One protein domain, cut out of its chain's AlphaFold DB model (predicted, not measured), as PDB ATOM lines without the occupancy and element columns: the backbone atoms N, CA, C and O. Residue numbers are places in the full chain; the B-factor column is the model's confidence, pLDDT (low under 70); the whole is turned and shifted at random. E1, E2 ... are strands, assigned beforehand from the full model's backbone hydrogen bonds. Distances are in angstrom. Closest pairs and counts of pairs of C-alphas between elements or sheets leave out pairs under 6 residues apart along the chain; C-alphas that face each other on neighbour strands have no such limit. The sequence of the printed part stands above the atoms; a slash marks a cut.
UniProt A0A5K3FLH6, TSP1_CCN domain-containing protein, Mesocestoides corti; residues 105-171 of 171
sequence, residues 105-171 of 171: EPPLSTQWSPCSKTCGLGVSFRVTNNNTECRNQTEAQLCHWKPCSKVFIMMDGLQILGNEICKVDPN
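AT A GLANCE: This is residues 105 to 171 of the 171 residues of the protein "TSP1_CCN domain-containing protein" of Mesocestoides corti (UniProt A0A5K3FLH6). Two narrow two-stranded hairpins are set end to end with a bend between them, E1 and E2 in the first and E3 and E4 in the second, and no strand pairing joins the two. The opening stretch, residues 105 to 120, runs beside the first hairpin before the chain turns back into E1, and residues 167 to 171 lead away from the second hairpin as a tail. The printed part has 67 residues with no named helix and four named strands, E1, E2, E3 and E4 along the chain; each sheet, E1 - E2 and E3 - E4, is antiparallel. The class is all strand, though the strands hold 33 of the 67 residues, under half. The whole is extended, with a radius of gyration of the C-alphas of 18.8 A, and spans 62 by 29 by 11 A.

HOW THE PARTS SIT: Start at residues 105 to 120, which hold no named element, and go on to E1, residues 121 to 128. It forms a hairpin with E2, residues 137 to 144, its antiparallel neighbour, at 153 degrees between their directions. Look at Val 127 and Thr 138, whose C-alphas face each other at 4.6 A; nearby, N 139 and O 126 are within hydrogen-bond range at 2.9 A, as are N 143 and O 122 at 2.8 A. Further on, E3, residues 148 to 155, and E4, residues 158 to 166, form the second hairpin, antiparallel at 151 degrees. Here the C-alphas of Cys 148 and Cys 166 face each other at 4.6 A, and N 149 and O 165 are within hydrogen-bond range at 2.7 A. E4 bends by 51 degrees at residue 163. E1 is apart from both E3 and E4, and E2 is apart from both too.

IN THESE COORDINATES: Find C-alpha 121 at (23.278, -45.851, -26.976); from there E1 runs 22.8 A to C-alpha 128. E2 runs 22.8 A from C-alpha 137 at (28.205, -40.152, -48.523) to C-alpha 144. E3 covers 21.7 A from C-alpha 148 to C-alpha 155. E4, the longest strand by residues, covers 23.2 A and ends at C-alpha 166, at (27.563, -42.170, -16.918).

THE WHOLE: The outline is a rod, and its two farthest C-alphas are those of Glu 105 and Gly 157, 62.7 A apart. The printed part has no cut and ends at residue 171, the chain's last. The link from E1 to E2 is short, and those from E2 to E3 and from E3 to E4 are tight. Mean pLDDT of the printed part is 81.2; look for values under 70 at residues 105 to 107, 153 to 155, 157 to 163 and 169 to 171.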
ATOM      1  N   GLU A 105      40.768 -42.474 -57.422       58.12
ATOM      2  CA  GLU A 105      41.139 -42.256 -56.015       58.12
ATOM      3  C   GLU A 105      40.928 -43.547 -55.208       58.12
ATOM      4  O   GLU A 105      39.913 -44.216 -55.412       58.12
ATOM      5  N   PRO A 106      41.848 -43.926 -54.299       62.50
ATOM      6  CA  PRO A 106      41.605 -45.051 -53.405       62.50
ATOM      7  C   PRO A 106      40.322 -44.803 -52.596       62.50
ATOM      8  O   PRO A 106      40.067 -43.651 -52.222       62.50
ATOM      9  N   PRO A 107      39.515 -45.846 -52.313       65.50
ATOM     10  CA  PRO A 107      38.346 -45.701 -51.458       65.50
ATOM     11  C   PRO A 107      38.781 -45.071 -50.130       65.50
ATOM     12  O   PRO A 107      39.595 -45.621 -49.387       65.50
ATOM     13  N   LEU A 108      38.272 -43.872 -49.872       77.12
ATOM     14  CA  LEU A 108      38.568 -43.044 -48.721       77.12
ATOM     15  C   LEU A 108      37.363 -43.085 -47.793       77.12
ATOM     16  O   LEU A 108      36.273 -42.618 -48.121       77.12
ATOM     17  N   SER A 109      37.585 -43.614 -46.598       87.94
ATOM     18  CA  SER A 109      36.669 -43.461 -45.477       87.94
ATOM     19  C   SER A 109      37.370 -42.651 -44.403       87.94
ATOM     20  O   SER A 109      38.480 -42.989 -43.985       87.94
ATOM     21  N   THR A 110      36.731 -41.585 -43.933       90.75
ATOM     22  CA  THR A 110      37.224 -40.878 -42.753       90.75
ATOM     23  C   THR A 110      37.122 -41.785 -41.530       90.75
ATOM     24  O   THR A 110      36.367 -42.764 -41.503       90.75
ATOM     25  N   GLN A 111      37.845 -41.428 -40.472       93.88
ATOM     26  CA  GLN A 111      37.557 -41.993 -39.160       93.88
ATOM     27  C   GLN A 111      36.120 -41.654 -38.742       93.88
ATOM     28  O   GLN A 111      35.539 -40.658 -39.190       93.88
ATOM     29  N   TRP A 112      35.563 -42.496 -37.876       93.19
ATOM     30  CA  TRP A 112      34.294 -42.216 -37.219       93.19
ATOM     31  C   TRP A 112      34.420 -41.006 -36.294       93.19
ATOM     32  O   TRP A 112      35.422 -40.840 -35.595       93.19
ATOM     33  N   SER A 113      33.375 -40.185 -36.261       94.25
ATOM     34  CA  SER A 113      33.206 -39.144 -35.259       94.25
ATOM     35  C   SER A 113      33.169 -39.752 -33.853       94.25
ATOM     36  O   SER A 113      32.801 -40.922 -33.686       94.25
ATOM     37  N   PRO A 114      33.426 -38.951 -32.807       94.06
ATOM     38  CA  PRO A 114      33.019 -39.316 -31.459       94.06
ATOM     39  C   PRO A 114      31.535 -39.706 -31.415       94.06
ATOM     40  O   PRO A 114      30.722 -39.230 -32.218       94.06
ATOM     41  N   CYS A 115      31.190 -40.578 -30.470       92.25
ATOM     42  CA  CYS A 115      29.805 -40.963 -30.237       92.25
ATOM     43  C   CYS A 115      29.007 -39.730 -29.790       92.25
ATOM     44  O   CYS A 115      29.465 -38.964 -28.944       92.25
ATOM     45  N   SER A 116      27.805 -39.544 -30.334       92.88
ATOM     46  CA  SER A 116      26.914 -38.429 -29.962       92.88
ATOM     47  C   SER A 116      26.501 -38.428 -28.487       92.88
ATOM     48  O   SER A 116      26.061 -37.396 -27.982       92.88
ATOM     49  N   LYS A 117      26.652 -39.558 -27.787       87.56
ATOM     50  CA  LYS A 117      26.461 -39.658 -26.341       87.56
ATOM     51  C   LYS A 117      27.721 -40.162 -25.654       87.56
ATOM     52  O   LYS A 117      28.440 -41.008 -26.177       87.56
ATOM     53  N   THR A 118      27.932 -39.680 -24.435       86.44
ATOM     54  CA  THR A 118      29.012 -40.121 -23.543       86.44
ATOM     55  C   THR A 118      28.603 -41.295 -22.647       86.44
ATOM     56  O   THR A 118      29.439 -41.838 -21.935       86.44
ATOM     57  N   CYS A 119      27.330 -41.699 -22.653       87.00
ATOM     58  CA  CYS A 119      26.833 -42.917 -22.013       87.00
ATOM     59  C   CYS A 119      25.683 -43.516 -22.831       87.00
ATOM     60  O   CYS A 119      25.013 -42.816 -23.594       87.00
ATOM     61  N   GLY A 120      25.442 -44.812 -22.654       87.00
ATOM     62  CA  GLY A 120      24.357 -45.525 -23.315       87.00
ATOM     63  C   GLY A 120      24.525 -45.622 -24.834       87.00
ATOM     64  O   GLY A 120      25.638 -45.648 -25.359       87.00
ATOM     65  N   LEU A 121      23.389 -45.723 -25.523       91.25
ATOM     66  CA  LEU A 121      23.278 -45.851 -26.976       91.25
ATOM     67  C   LEU A 121      23.358 -44.482 -27.661       91.25
ATOM     68  O   LEU A 121      22.533 -43.603 -27.390       91.25
ATOM     69  N   GLY A 122      24.306 -44.329 -28.581       92.12
ATOM     70  CA  GLY A 122      24.458 -43.154 -29.433       92.12
ATOM     71  C   GLY A 122      24.767 -43.527 -30.880       92.12
ATOM     72  O   GLY A 122      24.846 -44.695 -31.245       92.12
ATOM     73  N   VAL A 123      24.953 -42.509 -31.711       94.56
ATOM     74  CA  VAL A 123      25.324 -42.637 -33.128       94.56
ATOM     75  C   VAL A 123      26.664 -41.950 -33.378       94.56
ATOM     76  O   VAL A 123      26.929 -40.891 -32.799       94.56
ATOM     77  N   SER A 124      27.490 -42.550 -34.234       92.75
ATOM     78  CA  SER A 124      28.708 -41.954 -34.794       92.75
ATOM     79  C   SER A 124      28.616 -41.917 -36.317       92.75
ATOM     80  O   SER A 124      27.925 -42.745 -36.914       92.75
ATOM     81  N   PHE A 125      29.295 -40.951 -36.934       94.38
ATOM     82  CA  PHE A 125      29.225 -40.693 -38.371       94.38
ATOM     83  C   PHE A 125      30.607 -40.735 -39.014       94.38
ATOM     84  O   PHE A 125      31.594 -40.361 -38.383       94.38
ATOM     85  N   ARG A 126      30.683 -41.140 -40.278       93.31
ATOM     86  CA  ARG A 126      31.877 -40.967 -41.114       93.31
ATOM     87  C   ARG A 126      31.467 -40.553 -42.516       93.31
ATOM     88  O   ARG A 126      30.342 -40.821 -42.931       93.31
ATOM     89  N   VAL A 127      32.382 -39.936 -43.248       92.25
ATOM     90  CA  VAL A 127      32.209 -39.684 -44.679       92.25
ATOM     91  C   VAL A 127      33.009 -40.730 -45.440       92.25
ATOM     92  O   VAL A 127      34.169 -40.985 -45.118       92.25
ATOM     93  N   THR A 128      32.388 -41.356 -46.433       88.38
ATOM     94  CA  THR A 128      33.027 -42.348 -47.294       88.38
ATOM     95  C   THR A 128      32.695 -42.073 -48.753       88.38
ATOM     96  O   THR A 128      31.575 -41.674 -49.070       88.38
ATOM     97  N   ASN A 129      33.655 -42.294 -49.644       84.38
ATOM     98  CA  ASN A 129      33.408 -42.345 -51.086       84.38
ATOM     99  C   ASN A 129      33.254 -43.791 -51.598       84.38
ATOM    100  O   ASN A 129      33.146 -44.000 -52.804       84.38
ATOM    101  N   ASN A 130      33.237 -44.785 -50.699       84.25
ATOM    102  CA  ASN A 130      33.097 -46.200 -51.038       84.25
ATOM    103  C   ASN A 130      31.643 -46.551 -51.397       84.25
ATOM    104  O   ASN A 130      30.932 -47.212 -50.643       84.25
ATOM    105  N   ASN A 131      31.188 -46.061 -52.542       80.19
ATOM    106  CA  ASN A 131      29.936 -46.453 -53.175       80.19
ATOM    107  C   ASN A 131      30.135 -46.570 -54.686       80.19
ATOM    108  O   ASN A 131      31.150 -46.151 -55.240       80.19
ATOM    109  N   THR A 132      29.141 -47.143 -55.361       78.88
ATOM    110  CA  THR A 132      29.165 -47.387 -56.808       78.88
ATOM    111  C   THR A 132      29.275 -46.106 -57.642       78.88
ATOM    112  O   THR A 132      29.758 -46.163 -58.769       78.88
ATOM    113  N   GLU A 133      28.867 -44.954 -57.097       79.00
ATOM    114  CA  GLU A 133      28.949 -43.639 -57.746       79.00
ATOM    115  C   GLU A 133      30.236 -42.861 -57.402       79.00
ATOM    116  O   GLU A 133      30.438 -41.768 -57.932       79.00
ATOM    117  N   CYS A 134      31.089 -43.382 -56.508       79.75
ATOM    118  CA  CYS A 134      32.267 -42.707 -55.945       79.75
ATOM    119  C   CYS A 134      31.987 -41.283 -55.431       79.75
ATOM    120  O   CYS A 134      32.795 -40.367 -55.588       79.75
ATOM    121  N   ARG A 135      30.816 -41.077 -54.821       83.12
ATOM    122  CA  ARG A 135      30.423 -39.792 -54.227       83.12
ATOM    123  C   ARG A 135      30.612 -39.809 -52.725       83.12
ATOM    124  O   ARG A 135      30.416 -40.831 -52.089       83.12
ATOM    125  N   ASN A 136      30.911 -38.664 -52.127       88.50
ATOM    126  CA  ASN A 136      30.947 -38.575 -50.672       88.50
ATOM    127  C   ASN A 136      29.545 -38.804 -50.097       88.50
ATOM    128  O   ASN A 136      28.614 -38.053 -50.391       88.50
ATOM    129  N   GLN A 137      29.412 -39.834 -49.270       91.50
ATOM    130  CA  GLN A 137      28.205 -40.152 -48.523       91.50
ATOM    131  C   GLN A 137      28.525 -40.221 -47.035       91.50
ATOM    132  O   GLN A 137      29.620 -40.619 -46.630       91.50
ATOM    133  N   THR A 138      27.555 -39.821 -46.219       91.38
ATOM    134  CA  THR A 138      27.644 -39.942 -44.766       91.38
ATOM    135  C   THR A 138      27.081 -41.288 -44.351       91.38
ATOM    136  O   THR A 138      25.901 -41.560 -44.557       91.38
ATOM    137  N   GLU A 139      27.907 -42.109 -43.718       93.94
ATOM    138  CA  GLU A 139      27.463 -43.327 -43.051       93.94
ATOM    139  C   GLU A 139      27.226 -43.062 -41.566       93.94
ATOM    140  O   GLU A 139      27.946 -42.282 -40.935       93.94
ATOM    141  N   ALA A 140      26.228 -43.743 -41.006       93.25
ATOM    142  CA  ALA A 140      25.903 -43.719 -39.588       93.25
ATOM    143  C   ALA A 140      26.034 -45.131 -39.010       93.25
ATOM    144  O   ALA A 140      25.541 -46.092 -39.598       93.25
ATOM    145  N   GLN A 141      26.657 -45.249 -37.840       94.94
ATOM    146  CA  GLN A 141      26.680 -46.493 -37.072       94.94
ATOM    147  C   GLN A 141      26.273 -46.239 -35.623       94.94
ATOM    148  O   GLN A 141      26.511 -45.162 -35.063       94.94
ATOM    149  N   LEU A 142      25.713 -47.270 -34.999       94.31
ATOM    150  CA  LEU A 142      25.408 -47.272 -33.578       94.31
ATOM    151  C   LEU A 142      26.699 -47.435 -32.760       94.31
ATOM    152  O   LEU A 142      27.549 -48.264 -33.078       94.31
ATOM    153  N   CYS A 143      26.840 -46.651 -31.696       90.94
ATOM    154  CA  CYS A 143      27.925 -46.746 -30.724       90.94
ATOM    155  C   CYS A 143      27.349 -46.941 -29.321       90.94
ATOM    156  O   CYS A 143      26.355 -46.316 -28.948       90.94
ATOM    157  N   HIS A 144      27.961 -47.834 -28.543       87.62
ATOM    158  CA  HIS A 144      27.562 -48.111 -27.164       87.62
ATOM    159  C   HIS A 144      28.674 -47.654 -26.225       87.62
ATOM    160  O   HIS A 144      29.817 -48.097 -26.343       87.62
ATOM    161  N   TRP A 145      28.334 -46.777 -25.288       82.62
ATOM    162  CA  TRP A 145      29.204 -46.380 -24.184       82.62
ATOM    163  C   TRP A 145      28.783 -47.061 -22.877       82.62
ATOM    164  O   TRP A 145      27.865 -47.884 -22.851       82.62
ATOM    165  N   LYS A 146      29.465 -46.724 -21.772       85.88
ATOM    166  CA  LYS A 146      29.095 -47.197 -20.429       85.88
ATOM    167  C   LYS A 146      27.602 -46.946 -20.140       85.88
ATOM    168  O   LYS A 146      27.054 -45.959 -20.636       85.88
ATOM    169  N   PRO A 147      26.940 -47.787 -19.322       84.88
ATOM    170  CA  PRO A 147      25.537 -47.597 -18.964       84.88
ATOM    171  C   PRO A 147      25.277 -46.204 -18.384       84.88
ATOM    172  O   PRO A 147      26.076 -45.702 -17.590       84.88
ATOM    173  N   CYS A 148      24.150 -45.590 -18.745       85.56
ATOM    174  CA  CYS A 148      23.694 -44.372 -18.085       85.56
ATOM    175  C   CYS A 148      22.959 -44.705 -16.776       85.56
ATOM    176  O   CYS A 148      22.306 -45.743 -16.659       85.56
ATOM    177  N   SER A 149      23.025 -43.801 -15.804       83.75
ATOM    178  CA  SER A 149      22.159 -43.768 -14.626       83.75
ATOM    179  C   SER A 149      21.241 -42.555 -14.717       83.75
ATOM    180  O   SER A 149      21.678 -41.465 -15.092       83.75
ATOM    181  N   LYS A 150      19.968 -42.741 -14.364       82.31
ATOM    182  CA  LYS A 150      19.021 -41.633 -14.228       82.31
ATOM    183  C   LYS A 150      19.283 -40.928 -12.907       82.31
ATOM    184  O   LYS A 150      19.187 -41.553 -11.851       82.31
ATOM    185  N   VAL A 151      19.612 -39.644 -12.971       74.06
ATOM    186  CA  VAL A 151      19.639 -38.797 -11.780       74.06
ATOM    187  C   VAL A 151      18.217 -38.326 -11.528       74.06
ATOM    188  O   VAL A 151      17.551 -37.842 -12.435       74.06
ATOM    189  N   PHE A 152      17.742 -38.465 -10.298       73.19
ATOM    190  CA  PHE A 152      16.482 -37.866  -9.888       73.19
ATOM    191  C   PHE A 152      16.792 -36.615  -9.083       73.19
ATOM    192  O   PHE A 152      17.497 -36.685  -8.078       73.19
ATOM    193  N   ILE A 153      16.283 -35.473  -9.542       69.50
ATOM    194  CA  ILE A 153      16.383 -34.222  -8.795       69.50
ATOM    195  C   ILE A 153      15.065 -34.066  -8.042       69.50
ATOM    196  O   ILE A 153      13.996 -34.003  -8.649       69.50
ATOM    197  N   MET A 154      15.146 -34.052  -6.715       65.81
ATOM    198  CA  MET A 154      13.998 -33.812  -5.845       65.81
ATOM    199  C   MET A 154      13.859 -32.300  -5.657       65.81
ATOM    200  O   MET A 154      14.703 -31.691  -5.001       65.81
ATOM    201  N   MET A 155      12.815 -31.694  -6.227       61.06
ATOM    202  CA  MET A 155      12.430 -30.306  -5.937       61.06
ATOM    203  C   MET A 155      10.997 -30.300  -5.406       61.06
ATOM    204  O   MET A 155      10.109 -30.850  -6.048       61.06
ATOM    205  N   ASP A 156      10.790 -29.742  -4.209       70.06
ATOM    206  CA  ASP A 156       9.474 -29.556  -3.572       70.06
ATOM    207  C   ASP A 156       8.553 -30.796  -3.589       70.06
ATOM    208  O   ASP A 156       7.355 -30.711  -3.847       70.06
ATOM    209  N   GLY A 157       9.117 -31.982  -3.324       66.31
ATOM    210  CA  GLY A 157       8.359 -33.240  -3.276       66.31
ATOM    211  C   GLY A 157       7.979 -33.824  -4.643       66.31
ATOM    212  O   GLY A 157       7.315 -34.859  -4.687       66.31
ATOM    213  N   LEU A 158       8.424 -33.218  -5.748       64.44
ATOM    214  CA  LEU A 158       8.258 -33.733  -7.104       64.44
ATOM    215  C   LEU A 158       9.557 -34.407  -7.579       64.44
ATOM    216  O   LEU A 158      10.630 -33.800  -7.576       64.44
ATOM    217  N   GLN A 159       9.465 -35.670  -8.002       65.00
ATOM    218  CA  GLN A 159      10.580 -36.387  -8.621       65.00
ATOM    219  C   GLN A 159      10.689 -35.961 -10.087       65.00
ATOM    220  O   GLN A 159       9.964 -36.462 -10.946       65.00
ATOM    221  N   ILE A 160      11.587 -35.023 -10.380       60.69
ATOM    222  CA  ILE A 160      11.850 -34.601 -11.755       60.69
ATOM    223  C   ILE A 160      12.902 -35.541 -12.346       60.69
ATOM    224  O   ILE A 160      13.938 -35.811 -11.726       60.69
ATOM    225  N   LEU A 161      12.629 -36.065 -13.547       61.78
ATOM    226  CA  LEU A 161      13.601 -36.844 -14.308       61.78
ATOM    227  C   LEU A 161      14.781 -35.921 -14.649       61.78
ATOM    228  O   LEU A 161      14.643 -35.004 -15.458       61.78
ATOM    229  N   GLY A 162      15.917 -36.125 -13.989       64.81
ATOM    230  CA  GLY A 162      17.154 -35.429 -14.308       64.81
ATOM    231  C   GLY A 162      17.779 -35.967 -15.594       64.81
ATOM    232  O   GLY A 162      17.281 -36.905 -16.222       64.81
ATOM    233  N   ASN A 163      18.894 -35.361 -15.991       69.00
ATOM    234  CA  ASN A 163      19.679 -35.845 -17.118       69.00
ATOM    235  C   ASN A 163      20.269 -37.241 -16.844       69.00
ATOM    236  O   ASN A 163      20.493 -37.658 -15.705       69.00
ATOM    237  N   GLU A 164      20.515 -37.982 -17.922       76.56
ATOM    238  CA  GLU A 164      21.205 -39.268 -17.873       76.56
ATOM    239  C   GLU A 164      22.720 -39.028 -17.817       76.56
ATOM    240  O   GLU A 164      23.274 -38.341 -18.676       76.56
ATOM    241  N   ILE A 165      23.394 -39.582 -16.805       79.81
ATOM    242  CA  ILE A 165      24.852 -39.463 -16.624       79.81
ATOM    243  C   ILE A 165      25.519 -40.839 -16.654       79.81
ATOM    244  O   ILE A 165      24.871 -41.849 -16.387       79.81
ATOM    245  N   CYS A 166      26.819 -40.909 -16.946       79.50
ATOM    246  CA  CYS A 166      27.563 -42.170 -16.918       79.50
ATOM    247  C   CYS A 166      27.480 -42.823 -15.532       79.50
ATOM    248  O   CYS A 166      27.760 -42.176 -14.522       79.50
ATOM    249  N   LYS A 167      27.158 -44.119 -15.475       81.44
ATOM    250  CA  LYS A 167      27.301 -44.898 -14.245       81.44
ATOM    251  C   LYS A 167      28.788 -44.968 -13.889       81.44
ATOM    252  O   LYS A 167      29.596 -45.437 -14.690       81.44
ATOM    253  N   VAL A 168      29.138 -44.463 -12.711       75.75
ATOM    254  CA  VAL A 168      30.489 -44.586 -12.160       75.75
ATOM    255  C   VAL A 168      30.563 -45.934 -11.452       75.75
ATOM    256  O   VAL A 168      29.696 -46.254 -10.638       75.75
ATOM    257  N   ASP A 169      31.555 -46.745 -11.811       68.62
ATOM    258  CA  ASP A 169      31.806 -48.017 -11.142       68.62
ATOM    259  C   ASP A 169      32.229 -47.726  -9.686       68.62
ATOM    260  O   ASP A 169      33.099 -46.872  -9.480       68.62
ATOM    261  N   PRO A 170      31.609 -48.353  -8.668       68.62
ATOM    262  CA  PRO A 170      32.067 -48.202  -7.296       68.62
ATOM    263  C   PRO A 170      33.398 -48.953  -7.161       68.62
ATOM    264  O   PRO A 170      33.414 -50.179  -7.252       68.62
ATOM    265  N   ASN A 171      34.499 -48.211  -7.018       54.78
ATOM    266  CA  ASN A 171      35.786 -48.767  -6.589       54.78
ATOM    267  C   ASN A 171      35.688 -49.318  -5.164       54.78
ATOM    268  O   ASN A 171      35.050 -48.637  -4.326       54.78
TER     269      ASN A 171